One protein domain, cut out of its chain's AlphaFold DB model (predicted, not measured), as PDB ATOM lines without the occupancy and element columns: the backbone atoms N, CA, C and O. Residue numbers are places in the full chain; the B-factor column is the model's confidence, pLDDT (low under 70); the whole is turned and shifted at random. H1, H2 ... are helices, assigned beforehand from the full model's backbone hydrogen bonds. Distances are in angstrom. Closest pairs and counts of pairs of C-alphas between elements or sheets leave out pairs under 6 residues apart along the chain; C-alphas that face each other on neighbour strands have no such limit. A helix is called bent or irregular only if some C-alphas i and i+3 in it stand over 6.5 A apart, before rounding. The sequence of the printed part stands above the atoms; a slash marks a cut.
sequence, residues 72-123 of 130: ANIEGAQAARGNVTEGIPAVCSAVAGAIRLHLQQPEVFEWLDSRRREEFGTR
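Overview. This is residues 72 to 123 of the 130 residues of an uncharacterized protein of Desulfovibrionales bacterium (UniProt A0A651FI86). A long helix, H2, runs through the middle of a flat zigzag of three helices, with the short H1 folded back on one side of its first half and H3 folded back on the other side from its far end. H2 and H3 spread apart away from their link as a narrow V, and residues 117 to 123, at the end of the printed part, stick out free. The printed part has 52 residues, with three named helices in the order H1, H2, H3 and no named strand; the class is all helix. It is only just compact, close to loose, with a radius of gyration of the C-alphas of 11.8 A and spans of 31 by 29 by 12 A.

Along the chain. H2, the longest helix, holds residues 84 to 103 and measures 27.4 A, from C-alpha 84 at (-31.898, 16.458, 48.692) to C-alpha 103 at (-53.974, 32.728, 47.569). It is neither bent nor irregular, but only just: C-alphas 85 and 88 are 6.1 A apart. H1 is residues 75 to 80. H3 is residues 107 to 120, 19.8 A long, ending with C-alpha 120 at (-34.134, 19.933, 32.517).

Arrangement. H2 touches H1 with residues 86 to 91 alone, and the closest C-alphas, of Ala 77 and Gly 87, are 5.0 A apart. This helical hairpin runs opposite ways at a shallow tilt of 23 degrees. H2 touches H3 with residues 92 to 100 alone, H3 with residues 107 to 112 alone; the closest C-alphas, of Ala 96 and Phe 109, are 4.9 A apart. This second helical hairpin runs opposite ways at a shallow tilt of 25 degrees. H1 and H3 are apart. Every O i to N i+4 pair is within hydrogen-bond range in H3, against 15 of 16 in H2 and 0 of 2 in H1, where 3 of 3 O i to N i+3 pairs are.

Size, cuts and confidence. The C-alphas farthest apart, of Leu 103 and Arg 123, are 31.9 A apart. The printed part has no cut, and both links are tight. Mean pLDDT of the printed part is 88.7, with residues 120 to 123 under 70.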
ATOM      1  N   ALA A  72     -49.057  24.555  53.519       96.75
ATOM      2  CA  ALA A  72     -48.476  23.504  52.687       96.75
ATOM      3  C   ALA A  72     -48.244  22.232  53.513       96.75
ATOM      4  O   ALA A  72     -47.624  22.281  54.577       96.75
ATOM      5  N   ASN A  73     -48.699  21.085  53.001       94.62
ATOM      6  CA  ASN A  73     -48.276  19.781  53.501       94.62
ATOM      7  C   ASN A  73     -47.065  19.305  52.685       94.62
ATOM      8  O   ASN A  73     -47.169  19.116  51.475       94.62
ATOM      9  N   ILE A  74     -45.930  19.104  53.355       94.62
ATOM     10  CA  ILE A  74     -44.668  18.671  52.741       94.62
ATOM     11  C   ILE A  74     -44.306  17.213  53.061       94.62
ATOM     12  O   ILE A  74     -43.220  16.763  52.707       94.62
ATOM     13  N   GLU A  75     -45.190  16.453  53.717       91.69
ATOM     14  CA  GLU A  75     -44.954  15.047  54.083       91.69
ATOM     15  C   GLU A  75     -44.644  14.174  52.860       91.69
ATOM     16  O   GLU A  75     -43.816  13.273  52.950       91.69
ATOM     17  N   GLY A  76     -45.214  14.489  51.690       88.00
ATOM     18  CA  GLY A  76     -44.911  13.788  50.436       88.00
ATOM     19  C   GLY A  76     -43.424  13.817  50.054       88.00
ATOM     20  O   GLY A  76     -42.919  12.851  49.488       88.00
ATOM     21  N   ALA A  77     -42.681  14.861  50.443       90.25
ATOM     22  CA  ALA A  77     -41.244  14.952  50.184       90.25
ATOM     23  C   ALA A  77     -40.420  13.928  50.987       90.25
ATOM     24  O   ALA A  77     -39.281  13.635  50.628       90.25
ATOM     25  N   GLN A  78     -40.984  13.328  52.045       88.62
ATOM     26  CA  GLN A  78     -40.318  12.259  52.800       88.62
ATOM     27  C   GLN A  78     -40.057  11.012  51.941       88.62
ATOM     28  O   GLN A  78     -39.133  10.252  52.239       88.62
ATOM     29  N   ALA A  79     -40.810  10.820  50.848       87.25
ATOM     30  CA  ALA A  79     -40.599   9.724  49.901       87.25
ATOM     31  C   ALA A  79     -39.197   9.740  49.261       87.25
ATOM     32  O   ALA A  79     -38.688   8.676  48.917       87.25
ATOM     33  N   ALA A  80     -38.539  10.904  49.199       87.06
ATOM     34  CA  ALA A  80     -37.168  11.054  48.706       87.06
ATOM     35  C   ALA A  80     -36.100  10.450  49.645       87.06
ATOM     36  O   ALA A  80     -34.920  10.439  49.311       87.06
ATOM     37  N   ARG A  81     -36.471   9.961  50.843       86.81
ATOM     38  CA  ARG A  81     -35.585   9.249  51.795       86.81
ATOM     39  C   ARG A  81     -34.238   9.942  52.070       86.81
ATOM     40  O   ARG A  81     -33.218   9.283  52.246       86.81
ATOM     41  N   GLY A  82     -34.236  11.274  52.132       83.50
ATOM     42  CA  GLY A  82     -33.034  12.077  52.386       83.50
ATOM     43  C   GLY A  82     -32.246  12.477  51.135       83.50
ATOM     44  O   GLY A  82     -31.251  13.189  51.257       83.50
ATOM     45  N   ASN A  83     -32.692  12.090  49.937       87.69
ATOM     46  CA  ASN A  83     -32.169  12.625  48.688       87.69
ATOM     47  C   ASN A  83     -32.593  14.092  48.541       87.69
ATOM     48  O   ASN A  83     -33.745  14.397  48.239       87.69
ATOM     49  N   VAL A  84     -31.654  15.009  48.764       86.00
ATOM     50  CA  VAL A  84     -31.898  16.458  48.692       86.00
ATOM     51  C   VAL A  84     -32.321  16.884  47.283       86.00
ATOM     52  O   VAL A  84     -33.202  17.732  47.148       86.00
ATOM     53  N   THR A  85     -31.750  16.260  46.249       85.94
ATOM     54  CA  THR A  85     -32.018  16.573  44.840       85.94
ATOM     55  C   THR A  85     -33.457  16.256  44.437       85.94
ATOM     56  O   THR A  85     -34.000  16.923  43.568       85.94
ATOM     57  N   GLU A  86     -34.101  15.292  45.094       83.69
ATOM     58  CA  GLU A  86     -35.515  14.952  44.868       83.69
ATOM     59  C   GLU A  86     -36.439  15.611  45.904       83.69
ATOM     60  O   GLU A  86     -37.528  16.087  45.582       83.69
ATOM     61  N   GLY A  87     -35.990  15.695  47.158       90.44
ATOM     62  CA  GLY A  87     -36.783  16.204  48.272       90.44
ATOM     63  C   GLY A  87     -37.045  17.707  48.190       90.44
ATOM     64  O   GLY A  87     -38.174  18.140  48.417       90.44
ATOM     65  N   ILE A  88     -36.039  18.516  47.840       91.75
ATOM     66  CA  ILE A  88     -36.207  19.974  47.753       91.75
ATOM     67  C   ILE A  88     -37.185  20.365  46.633       91.75
ATOM     68  O   ILE A  88     -38.115  21.121  46.927       91.75
ATOM     69  N   PRO A  89     -37.093  19.828  45.398       91.38
ATOM     70  CA  PRO A  89     -38.103  20.086  44.371       91.38
ATOM     71  C   PRO A  89     -39.523  19.671  44.773       91.38
ATOM     72  O   PRO A  89     -40.481  20.381  44.446       91.38
ATOM     73  N   ALA A  90     -39.673  18.567  45.515       91.94
ATOM     74  CA  ALA A  90     -40.968  18.138  46.042       91.94
ATOM     75  C   ALA A  90     -41.533  19.141  47.064       91.94
ATOM     76  O   ALA A  90     -42.702  19.523  46.968       91.94
ATOM     77  N   VAL A  91     -40.704  19.639  47.992       95.00
ATOM     78  CA  VAL A  91     -41.089  20.699  48.946       95.00
ATOM     79  C   VAL A  91     -41.478  21.983  48.212       95.00
ATOM     80  O   VAL A  91     -42.544  22.537  48.478       95.00
ATOM     81  N   CYS A  92     -40.658  22.442  47.261       95.12
ATOM     82  CA  CYS A  92     -40.942  23.642  46.470       95.12
ATOM     83  C   CYS A  92     -42.266  23.518  45.706       95.12
ATOM     84  O   CYS A  92     -43.072  24.447  45.714       95.12
ATOM     85  N   SER A  93     -42.524  22.356  45.098       94.38
ATOM     86  CA  SER A  93     -43.775  22.086  44.380       94.38
ATOM     87  C   SER A  93     -44.987  22.103  45.315       94.38
ATOM     88  O   SER A  93     -46.012  22.691  44.970       94.38
ATOM     89  N   ALA A  94     -44.869  21.523  46.515       96.50
ATOM     90  CA  ALA A  94     -45.929  21.552  47.523       96.50
ATOM     91  C   ALA A  94     -46.240  22.983  47.997       96.50
ATOM     92  O   ALA A  94     -47.407  23.361  48.098       96.50
ATOM     93  N   VAL A  95     -45.210  23.802  48.235       97.19
ATOM     94  CA  VAL A  95     -45.370  25.208  48.644       97.19
ATOM     95  C   VAL A  95     -45.991  26.048  47.524       97.19
ATOM     96  O   VAL A  95     -46.963  26.760  47.767       97.19
ATOM     97  N   ALA A  96     -45.491  25.943  46.291       97.06
ATOM     98  CA  ALA A  96     -46.039  26.687  45.158       97.06
ATOM     99  C   ALA A  96     -47.490  26.279  44.849       97.06
ATOM    100  O   ALA A  96     -48.339  27.130  44.580       97.06
ATOM    101  N   GLY A  97     -47.804  24.983  44.947       96.62
ATOM    102  CA  GLY A  97     -49.170  24.476  44.824       96.62
ATOM    103  C   GLY A  97     -50.102  25.024  45.907       96.62
ATOM    104  O   GLY A  97     -51.217  25.441  45.595       96.62
ATOM    105  N   ALA A  98     -49.637  25.092  47.157       97.75
ATOM    106  CA  ALA A  98     -50.388  25.676  48.264       97.75
ATOM    107  C   ALA A  98     -50.668  27.173  48.070       97.75
ATOM    108  O   ALA A  98     -51.786  27.620  48.322       97.75
ATOM    109  N   ILE A  99     -49.686  27.943  47.589       97.88
ATOM    110  CA  ILE A  99     -49.859  29.369  47.262       97.88
ATOM    111  C   ILE A  99     -50.927  29.532  46.180       97.88
ATOM    112  O   ILE A  99     -51.896  30.265  46.378       97.88
ATOM    113  N   ARG A 100     -50.819  28.781  45.079       97.19
ATOM    114  CA  ARG A 100     -51.818  28.797  44.004       97.19
ATOM    115  C   ARG A 100     -53.220  28.456  44.521       97.19
ATOM    116  O   ARG A 100     -54.180  29.125  44.156       97.19
ATOM    117  N   LEU A 101     -53.341  27.445  45.383       96.50
ATOM    118  CA  LEU A 101     -54.623  26.991  45.929       96.50
ATOM    119  C   LEU A 101     -55.252  28.002  46.899       96.50
ATOM    120  O   LEU A 101     -56.440  28.298  46.796       96.50
ATOM    121  N   HIS A 102     -54.480  28.506  47.859       96.62
ATOM    122  CA  HIS A 102     -55.012  29.303  48.968       96.62
ATOM    123  C   HIS A 102     -55.051  30.803  48.682       96.62
ATOM    124  O   HIS A 102     -55.922  31.488  49.211       96.62
ATOM    125  N   LEU A 103     -54.132  31.302  47.855       96.25
ATOM    126  CA  LEU A 103     -53.974  32.728  47.569       96.25
ATOM    127  C   LEU A 103     -54.385  33.102  46.141       96.25
ATOM    128  O   LEU A 103     -54.409  34.283  45.822       96.25
ATOM    129  N   GLN A 104     -54.729  32.120  45.293       95.56
ATOM    130  CA  GLN A 104     -55.091  32.340  43.884       95.56
ATOM    131  C   GLN A 104     -53.988  33.075  43.098       95.56
ATOM    132  O   GLN A 104     -54.268  33.857  42.195       95.56
ATOM    133  N   GLN A 105     -52.734  32.799  43.461       94.56
ATOM    134  CA  GLN A 105     -51.521  33.364  42.867       94.56
ATOM    135  C   GLN A 105     -50.792  32.283  42.048       94.56
ATOM    136  O   GLN A 105     -49.914  31.590  42.580       94.56
ATOM    137  N   PRO A 106     -51.201  32.033  40.788       95.44
ATOM    138  CA  PRO A 106     -50.595  30.998  39.951       95.44
ATOM    139  C   PRO A 106     -49.160  31.329  39.523       95.44
ATOM    140  O   PRO A 106     -48.396  30.410  39.234       95.44
ATOM    141  N   GLU A 107     -48.762  32.600  39.546       96.31
ATOM    142  CA  GLU A 107     -47.485  33.094  39.029       96.31
ATOM    143  C   GLU A 107     -46.268  32.433  39.692       96.31
ATOM    144  O   GLU A 107     -45.263  32.172  39.035       96.31
ATOM    145  N   VAL A 108     -46.360  32.096  40.984       94.88
ATOM    146  CA  VAL A 108     -45.277  31.415  41.711       94.88
ATOM    147  C   VAL A 108     -45.102  29.983  41.211       94.88
ATOM    148  O   VAL A 108     -43.980  29.499  41.062       94.88
ATOM    149  N   PHE A 109     -46.215  29.300  40.938       94.00
ATOM    150  CA  PHE A 109     -46.203  27.945  40.400       94.00
ATOM    151  C   PHE A 109     -45.692  27.932  38.960       94.00
ATOM    152  O   PHE A 109     -44.829  27.124  38.627       94.00
ATOM    153  N   GLU A 110     -46.170  28.856  38.130       94.50
ATOM    154  CA  GLU A 110     -45.737  29.008  36.740       94.50
ATOM    155  C   GLU A 110     -44.247  29.347  36.638       94.50
ATOM    156  O   GLU A 110     -43.542  28.765  35.814       94.50
ATOM    157  N   TRP A 111     -43.743  30.227  37.509       95.19
ATOM    158  CA  TRP A 111     -42.318  30.539  37.605       95.19
ATOM    159  C   TRP A 111     -41.485  29.314  37.997       95.19
ATOM    160  O   TRP A 111     -40.465  29.032  37.369       95.19
ATOM    161  N   LEU A 112     -41.916  28.546  39.004       94.19
ATOM    162  CA  LEU A 112     -41.205  27.332  39.415       94.19
ATOM    163  C   LEU A 112     -41.164  26.294  38.283       94.19
ATOM    164  O   LEU A 112     -40.152  25.628  38.059       94.19
ATOM    165  N   ASP A 113     -42.274  26.156  37.569       90.19
ATOM    166  CA  ASP A 113     -42.426  25.242  36.446       90.19
ATOM    167  C   ASP A 113     -41.596  25.682  35.223       90.19
ATOM    168  O   ASP A 113     -40.977  24.851  34.554       90.19
ATOM    169  N   SER A 114     -41.479  26.992  34.969       91.69
ATOM    170  CA  SER A 114     -40.587  27.518  33.929       91.69
ATOM    171  C   SER A 114     -39.121  27.215  34.240       91.69
ATOM    172  O   SER A 114     -38.406  26.735  33.364       91.69
ATOM    173  N   ARG A 115     -38.691  27.395  35.495       89.75
ATOM    174  CA  ARG A 115     -37.316  27.095  35.927       89.75
ATOM    175  C   ARG A 115     -36.973  25.621  35.805       89.75
ATOM    176  O   ARG A 115     -35.900  25.282  35.322       89.75
ATOM    177  N   ARG A 116     -37.917  24.742  36.144       84.50
ATOM    178  CA  ARG A 116     -37.761  23.300  35.938       84.50
ATOM    179  C   ARG A 116     -37.558  22.965  34.459       84.50
ATOM    180  O   ARG A 116     -36.672  22.190  34.123       84.50
ATOM    181  N   ARG A 117     -38.341  23.557  33.554       81.56
ATOM    182  CA  ARG A 117     -38.163  23.337  32.107       81.56
ATOM    183  C   ARG A 117     -36.817  23.837  31.588       81.56
ATOM    184  O   ARG A 117     -36.243  23.191  30.716       81.56
ATOM    185  N   GLU A 118     -36.333  24.963  32.101       82.06
ATOM    186  CA  GLU A 118     -35.031  25.534  31.736       82.06
ATOM    187  C   GLU A 118     -33.864  24.656  32.219       82.06
ATOM    188  O   GLU A 118     -32.936  24.410  31.453       82.06
ATOM    189  N   GLU A 119     -33.929  24.135  33.449       72.19
ATOM    190  CA  GLU A 119     -32.886  23.275  34.028       72.19
ATOM    191  C   GLU A 119     -32.855  21.861  33.420       72.19
ATOM    192  O   GLU A 119     -31.778  21.284  33.276       72.19
ATOM    193  N   PHE A 120     -34.011  21.308  33.028       63.31
ATOM    194  CA  PHE A 120     -34.134  19.933  32.517       63.31
ATOM    195  C   PHE A 120     -34.318  19.819  30.989       63.31
ATOM    196  O   PHE A 120     -34.418  18.709  30.474       63.31
ATOM    197  N   GLY A 121     -34.348  20.939  30.253       49.22
ATOM    198  CA  GLY A 121     -34.271  21.034  28.788       49.22
ATOM    199  C   GLY A 121     -34.919  19.902  27.975       49.22
ATOM    200  O   GLY A 121     -34.222  18.992  27.542       49.22
ATOM    201  N   THR A 122     -36.227  19.990  27.699       52.47
ATOM    202  CA  THR A 122     -36.981  19.222  26.670       52.47
ATOM    203  C   THR A 122     -36.635  17.726  26.518       52.47
ATOM    204  O   THR A 122     -36.775  17.164  25.430       52.47
ATOM    205  N   ARG A 123     -36.192  17.042  27.577       46.75
ATOM    206  CA  ARG A 123     -36.040  15.586  27.592       46.75
ATOM    207  C   ARG A 123     -36.698  15.038  28.852       46.75
ATOM    208  O   ARG A 123     -36.294  15.360  29.958       46.75
TER     209      ARG A 123